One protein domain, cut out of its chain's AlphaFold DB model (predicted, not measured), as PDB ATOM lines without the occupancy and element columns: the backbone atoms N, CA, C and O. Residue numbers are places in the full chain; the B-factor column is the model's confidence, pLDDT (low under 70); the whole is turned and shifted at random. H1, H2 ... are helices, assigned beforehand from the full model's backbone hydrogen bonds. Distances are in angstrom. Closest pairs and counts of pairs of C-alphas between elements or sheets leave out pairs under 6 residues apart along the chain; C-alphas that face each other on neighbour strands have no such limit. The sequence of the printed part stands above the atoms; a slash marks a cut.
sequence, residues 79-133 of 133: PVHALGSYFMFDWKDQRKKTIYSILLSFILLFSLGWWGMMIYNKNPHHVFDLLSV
ATOM      1  N   PRO A  79      59.394  14.586  61.777       77.36
ATOM      2  CA  PRO A  79      58.008  14.200  61.955       77.36
ATOM      3  C   PRO A  79      57.696  12.889  61.230       77.36
ATOM      4  O   PRO A  79      58.237  12.570  60.154       77.36
ATOM      5  N   VAL A  80      56.783  12.124  61.826       78.88
ATOM      6  CA  VAL A  80      56.143  10.979  61.170       78.88
ATOM      7  C   VAL A  80      55.458  11.469  59.895       78.88
ATOM      8  O   VAL A  80      55.084  12.636  59.782       78.88
ATOM      9  N   HIS A  81      55.333  10.590  58.896       78.97
ATOM     10  CA  HIS A  81      54.590  10.945  57.692       78.97
ATOM     11  C   HIS A  81      53.167  11.390  58.062       78.97
ATOM     12  O   HIS A  81      52.469  10.704  58.809       78.97
ATOM     13  N   ALA A  82      52.766  12.539  57.541       80.40
ATOM     14  CA  ALA A  82      51.459  13.128  57.753       80.40
ATOM     15  C   ALA A  82      51.094  13.944  56.516       80.40
ATOM     16  O   ALA A  82      51.976  14.435  55.807       80.40
ATOM     17  N   LEU A  83      49.796  14.068  56.263       77.31
ATOM     18  CA  LEU A  83      49.282  14.958  55.231       77.31
ATOM     19  C   LEU A  83      49.247  16.397  55.763       77.31
ATOM     20  O   LEU A  83      48.727  16.648  56.849       77.31
ATOM     21  N   GLY A  84      49.774  17.337  54.978       83.05
ATOM     22  CA  GLY A  84      49.768  18.768  55.292       83.05
ATOM     23  C   GLY A  84      50.975  19.256  56.101       83.05
ATOM     24  O   GLY A  84      51.995  18.575  56.226       83.05
ATOM     25  N   SER A  85      50.867  20.486  56.608       82.28
ATOM     26  CA  SER A  85      51.945  21.176  57.327       82.28
ATOM     27  C   SER A  85      52.229  20.549  58.692       82.28
ATOM     28  O   SER A  85      51.301  20.135  59.389       82.28
ATOM     29  N   TYR A  86      53.506  20.531  59.083       79.74
ATOM     30  CA  TYR A  86      53.951  20.125  60.417       79.74
ATOM     31  C   TYR A  86      54.008  21.340  61.349       79.74
ATOM     32  O   TYR A  86      54.680  22.320  61.025       79.74
ATOM     33  N   PHE A  87      53.352  21.247  62.506       78.36
ATOM     34  CA  PHE A  87      53.468  22.219  63.591       78.36
ATOM     35  C   PHE A  87      54.253  21.594  64.744       78.36
ATOM     36  O   PHE A  87      53.914  20.510  65.222       78.36
ATOM     37  N   MET A  88      55.325  22.264  65.173       75.40
ATOM     38  CA  MET A  88      56.146  21.780  66.282       75.40
ATOM     39  C   MET A  88      55.309  21.706  67.563       75.40
ATOM     40  O   MET A  88      54.538  22.616  67.850       75.40
ATOM     41  N   PHE A  89      55.488  20.629  68.333       76.42
ATOM     42  CA  PHE A  89      54.827  20.371  69.624       76.42
ATOM     43  C   PHE A  89      53.306  20.125  69.596       76.42
ATOM     44  O   PHE A  89      52.753  19.730  70.624       76.42
ATOM     45  N   ASP A  90      52.627  20.231  68.447       86.00
ATOM     46  CA  ASP A  90      51.214  19.840  68.321       86.00
ATOM     47  C   ASP A  90      51.071  18.353  67.961       86.00
ATOM     48  O   ASP A  90      50.744  17.943  66.843       86.00
ATOM     49  N   TRP A  91      51.350  17.499  68.946       82.15
ATOM     50  CA  TRP A  91      51.294  16.049  68.768       82.15
ATOM     51  C   TRP A  91      49.875  15.532  68.480       82.15
ATOM     52  O   TRP A  91      49.723  14.473  67.861       82.15
ATOM     53  N   LYS A  92      48.829  16.254  68.913       88.83
ATOM     54  CA  LYS A  92      47.427  15.866  68.692       88.83
ATOM     55  C   LYS A  92      47.039  16.076  67.235       88.83
ATOM     56  O   LYS A  92      46.484  15.157  66.626       88.83
ATOM     57  N   ASP A  93      47.348  17.245  66.679       87.75
ATOM     58  CA  ASP A  93      47.149  17.533  65.258       87.75
ATOM     59  C   ASP A  93      47.969  16.576  64.383       87.75
ATOM     60  O   ASP A  93      47.430  15.925  63.482       87.75
ATOM     61  N   GLN A  94      49.242  16.368  64.734       85.19
ATOM     62  CA  GLN A  94      50.114  15.460  63.996       85.19
ATOM     63  C   GLN A  94      49.575  14.023  63.976       85.19
ATOM     64  O   GLN A  94      49.563  13.379  62.925       85.19
ATOM     65  N   ARG A  95      49.067  13.522  65.111       87.33
ATOM     66  CA  ARG A  95      48.448  12.190  65.192       87.33
ATOM     67  C   ARG A  95      47.244  12.072  64.258       87.33
ATOM     68  O   ARG A  95      47.142  11.077  63.542       87.33
ATOM     69  N   LYS A  96      46.353  13.071  64.235       90.37
ATOM     70  CA  LYS A  96      45.184  13.076  63.338       90.37
ATOM     71  C   LYS A  96      45.614  13.045  61.873       90.37
ATOM     72  O   LYS A  96      45.158  12.186  61.124       90.37
ATOM     73  N   LYS A  97      46.545  13.915  61.476       89.71
ATOM     74  CA  LYS A  97      47.060  13.974  60.098       89.71
ATOM     75  C   LYS A  97      47.753  12.683  59.665       89.71
ATOM     76  O   LYS A  97      47.607  12.267  58.515       89.71
ATOM     77  N   THR A  98      48.485  12.025  60.565       89.47
ATOM     78  CA  THR A  98      49.064  10.702  60.297       89.47
ATOM     79  C   THR A  98      47.975   9.645  60.111       89.47
ATOM     80  O   THR A  98      48.044   8.893  59.142       89.47
ATOM     81  N   ILE A  99      46.942   9.609  60.962       91.82
ATOM     82  CA  ILE A  99      45.814   8.670  60.810       91.82
ATOM     83  C   ILE A  99      45.090   8.893  59.479       91.82
ATOM     84  O   ILE A  99      44.869   7.933  58.745       91.82
ATOM     85  N   TYR A 100      44.787  10.142  59.114       92.44
ATOM     86  CA  TYR A 100      44.167  10.446  57.822       92.44
ATOM     87  C   TYR A 100      45.050  10.039  56.642       92.44
ATOM     88  O   TYR A 100      44.547   9.482  55.671       92.44
ATOM     89  N   SER A 101      46.370  10.240  56.739       90.38
ATOM     90  CA  SER A 101      47.316   9.756  55.729       90.38
ATOM     91  C   SER A 101      47.240   8.243  55.558       90.38
ATOM     92  O   SER A 101      47.268   7.767  54.429       90.38
ATOM     93  N   ILE A 102      47.159   7.500  56.663       92.55
ATOM     94  CA  ILE A 102      47.083   6.038  56.649       92.55
ATOM     95  C   ILE A 102      45.762   5.585  56.023       92.55
ATOM     96  O   ILE A 102      45.778   4.771  55.105       92.55
ATOM     97  N   LEU A 103      44.632   6.147  56.462       94.87
ATOM     98  CA  LEU A 103      43.308   5.818  55.924       94.87
ATOM     99  C   LEU A 103      43.217   6.098  54.423       94.87
ATOM    100  O   LEU A 103      42.739   5.250  53.674       94.87
ATOM    101  N   LEU A 104      43.732   7.244  53.971       94.17
ATOM    102  CA  LEU A 104      43.774   7.575  52.550       94.17
ATOM    103  C   LEU A 104      44.601   6.553  51.758       94.17
ATOM    104  O   LEU A 104      44.154   6.083  50.714       94.17
ATOM    105  N   SER A 105      45.782   6.174  52.256       93.09
ATOM    106  CA  SER A 105      46.609   5.144  51.619       93.09
ATOM    107  C   SER A 105      45.900   3.790  51.549       93.09
ATOM    108  O   SER A 105      45.979   3.127  50.517       93.09
ATOM    109  N   PHE A 106      45.174   3.398  52.599       95.86
ATOM    110  CA  PHE A 106      44.363   2.180  52.590       95.86
ATOM    111  C   PHE A 106      43.260   2.238  51.536       95.86
ATOM    112  O   PHE A 106      43.157   1.319  50.730       95.86
ATOM    113  N   ILE A 107      42.473   3.316  51.492       97.11
ATOM    114  CA  ILE A 107      41.388   3.475  50.511       97.11
ATOM    115  C   ILE A 107      41.932   3.384  49.083       97.11
ATOM    116  O   ILE A 107      41.355   2.683  48.254       97.11
ATOM    117  N   LEU A 108      43.061   4.041  48.799       96.29
ATOM    118  CA  LEU A 108      43.700   3.986  47.483       96.29
ATOM    119  C   LEU A 108      44.175   2.572  47.130       96.29
ATOM    120  O   LEU A 108      43.949   2.120  46.010       96.29
ATOM    121  N   LEU A 109      44.785   1.857  48.079       96.33
ATOM    122  CA  LEU A 109      45.255   0.487  47.869       96.33
ATOM    123  C   LEU A 109      44.095  -0.490  47.629       96.33
ATOM    124  O   LEU A 109      44.156  -1.292  46.700       96.33
ATOM    125  N   PHE A 110      43.024  -0.396  48.422       96.33
ATOM    126  CA  PHE A 110      41.818  -1.205  48.234       96.33
ATOM    127  C   PHE A 110      41.127  -0.890  46.913       96.33
ATOM    128  O   PHE A 110      40.720  -1.809  46.210       96.33
ATOM    129  N   SER A 111      41.047   0.391  46.545       96.06
ATOM    130  CA  SER A 111      40.512   0.798  45.247       96.06
ATOM    131  C   SER A 111      41.330   0.168  44.124       96.06
ATOM    132  O   SER A 111      40.760  -0.472  43.250       96.06
ATOM    133  N   LEU A 112      42.663   0.265  44.171       96.17
ATOM    134  CA  LEU A 112      43.540  -0.334  43.164       96.17
ATOM    135  C   LEU A 112      43.365  -1.859  43.075       96.17
ATOM    136  O   LEU A 112      43.264  -2.396  41.975       96.17
ATOM    137  N   GLY A 113      43.275  -2.547  44.218       95.37
ATOM    138  CA  GLY A 113      43.001  -3.986  44.271       95.37
ATOM    139  C   GLY A 113      41.638  -4.352  43.678       95.37
ATOM    140  O   GLY A 113      41.542  -5.294  42.895       95.37
ATOM    141  N   TRP A 114      40.601  -3.566  43.977       95.41
ATOM    142  CA  TRP A 114      39.263  -3.727  43.406       95.41
ATOM    143  C   TRP A 114      39.267  -3.552  41.884       95.41
ATOM    144  O   TRP A 114      38.734  -4.393  41.161       95.41
ATOM    145  N   TRP A 115      39.929  -2.508  41.378       93.35
ATOM    146  CA  TRP A 115      40.118  -2.300  39.941       93.35
ATOM    147  C   TRP A 115      40.866  -3.470  39.293       93.35
ATOM    148  O   TRP A 115      40.432  -3.967  38.255       93.35
ATOM    149  N   GLY A 116      41.939  -3.960  39.921       90.31
ATOM    150  CA  GLY A 116      42.678  -5.135  39.456       90.31
ATOM    151  C   GLY A 116      41.801  -6.387  39.366       90.31
ATOM    152  O   GLY A 116      41.818  -7.078  38.348       90.31
ATOM    153  N   MET A 117      40.966  -6.635  40.379       90.43
ATOM    154  CA  MET A 117      40.015  -7.752  40.393       90.43
ATOM    155  C   MET A 117      38.968  -7.633  39.276       90.43
ATOM    156  O   MET A 117      38.675  -8.612  38.594       90.43
ATOM    157  N   MET A 118      38.440  -6.428  39.038       88.94
ATOM    158  CA  MET A 118      37.485  -6.169  37.954       88.94
ATOM    159  C   MET A 118      38.083  -6.419  36.563       88.94
ATOM    160  O   MET A 118      37.376  -6.886  35.671       88.94
ATOM    161  N   ILE A 119      39.371  -6.120  36.362       86.18
ATOM    162  CA  ILE A 119      40.082  -6.397  35.103       86.18
ATOM    163  C   ILE A 119      40.339  -7.901  34.954       86.18
ATOM    164  O   ILE A 119      40.080  -8.457  33.889       86.18
ATOM    165  N   TYR A 120      40.791  -8.565  36.023       83.93
ATOM    166  CA  TYR A 120      41.039 -10.009  36.040       83.93
ATOM    167  C   TYR A 120      39.778 -10.815  35.694       83.93
ATOM    168  O   TYR A 120      39.809 -11.651  34.793       83.93
ATOM    169  N   ASN A 121      38.645 -10.500  36.329       82.15
ATOM    170  CA  ASN A 121      37.380 -11.205  36.105       82.15
ATOM    171  C   ASN A 121      36.844 -11.058  34.671       82.15
ATOM    172  O   ASN A 121      36.065 -11.897  34.228       82.15
ATOM    173  N   LYS A 122      37.246 -10.014  33.932       81.04
ATOM    174  CA  LYS A 122      36.877  -9.856  32.518       81.04
ATOM    175  C   LYS A 122      37.700 -10.746  31.579       81.04
ATOM    176  O   LYS A 122      37.199 -11.074  30.512       81.04
ATOM    177  N   ASN A 123      38.915 -11.149  31.966       69.83
ATOM    178  CA  ASN A 123      39.859 -11.890  31.120       69.83
ATOM    179  C   ASN A 123      40.507 -13.081  31.868       69.83
ATOM    180  O   ASN A 123      41.733 -13.106  32.016       69.83
ATOM    181  N   PRO A 124      39.743 -14.093  32.329       63.68
ATOM    182  CA  PRO A 124      40.286 -15.165  33.169       63.68
ATOM    183  C   PRO A 124      41.355 -16.022  32.467       63.68
ATOM    184  O   PRO A 124      42.257 -16.534  33.125       63.68
ATOM    185  N   HIS A 125      41.287 -16.157  31.136       60.85
ATOM    186  CA  HIS A 125      42.155 -17.069  30.380       60.85
ATOM    187  C   HIS A 125      43.515 -16.477  29.976       60.85
ATOM    188  O   HIS A 125      44.465 -17.232  29.827       60.85
ATOM    189  N   HIS A 126      43.659 -15.152  29.852       56.76
ATOM    190  CA  HIS A 126      44.897 -14.548  29.326       56.76
ATOM    191  C   HIS A 126      45.974 -14.252  30.378       56.76
ATOM    192  O   HIS A 126      47.114 -13.961  30.023       56.76
ATOM    193  N   VAL A 127      45.645 -14.292  31.673       54.84
ATOM    194  CA  VAL A 127      46.610 -13.907  32.718       54.84
ATOM    195  C   VAL A 127      47.621 -15.020  33.005       54.84
ATOM    196  O   VAL A 127      48.769 -14.719  33.317       54.84
ATOM    197  N   PHE A 128      47.237 -16.292  32.846       56.23
ATOM    198  CA  PHE A 128      48.173 -17.409  33.011       56.23
ATOM    199  C   PHE A 128      49.189 -17.503  31.863       56.23
ATOM    200  O   PHE A 128      50.350 -17.792  32.137       56.23
ATOM    201  N   ASP A 129      48.803 -17.148  30.630       58.33
ATOM    202  CA  ASP A 129      49.721 -17.156  29.478       58.33
ATOM    203  C   ASP A 129      50.886 -16.162  29.634       58.33
ATOM    204  O   ASP A 129      51.995 -16.420  29.172       58.33
ATOM    205  N   LEU A 130      50.666 -15.030  30.314       54.22
ATOM    206  CA  LEU A 130      51.686 -13.984  30.461       54.22
ATOM    207  C   LEU A 130      52.779 -14.330  31.486       54.22
ATOM    208  O   LEU A 130      53.837 -13.713  31.475       54.22
ATOM    209  N   LEU A 131      52.514 -15.285  32.386       57.73
ATOM    210  CA  LEU A 131      53.485 -15.784  33.368       57.73
ATOM    211  C   LEU A 131      54.200 -17.058  32.898       57.73
ATOM    212  O   LEU A 131      55.172 -17.467  33.528       57.73
ATOM    213  N   SER A 132      53.720 -17.695  31.825       55.74
ATOM    214  CA  SER A 132      54.338 -18.889  31.235       55.74
ATOM    215  C   SER A 132      55.391 -18.593  30.157       55.74
ATOM    216  O   SER A 132      55.823 -19.523  29.477       55.74
ATOM    217  N   VAL A 133      55.814 -17.333  30.004       49.52
ATOM    218  CA  VAL A 133      56.950 -16.916  29.159       49.52
ATOM    219  C   VAL A 133      58.096 -16.460  30.049       49.52
ATOM    220  O   VAL A 133      59.227 -16.947  29.832       49.52
TER     221      VAL A 133
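What this domain is: This is residues 79 to 133 of the 133 residues of an uncharacterized protein of Enterococcus faecium (UniProt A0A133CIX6). A loop with no named element, residues 79 to 90, folds back beside the first part of one long helix, H1; at the helix's far end the chain turns off sideways into a single short turn, H2, making a lopsided L. Residues 105 to 133 stand free. The printed part has 55 residues with two named helices, H1 then H2, and no named strand, and its class is all helix. It is extended, with a radius of gyration of the C-alphas of 19.0 A and spans of 55 by 21 by 12 A, only just a rod.

How they stand to each other: H1, residues 91 to 122, and H2, residues 126 to 129, are close but not clearly touching; their closest C-alphas, of Tyr 120 and Val 127, are 7.6 A apart. In H1, 27 of 28 O i to N i+4 pairs are within hydrogen-bond range; H2 is too short for such a pair.

Where its parts are: H1 runs 46.8 A from C-alpha 91 at (51.294, 16.049, 68.768) to C-alpha 122 at (36.877, -9.856, 32.518). H2 spans 5.5 A and ends at C-alpha 129, (49.721, -17.156, 29.478).

The domain as a whole: The farthest C-alphas, of Phe 89 and His 125, are 55.7 A apart. The printed part has no cut, and the link from H1 to H2 is tight. Residues 123 to 133 have pLDDT under 70.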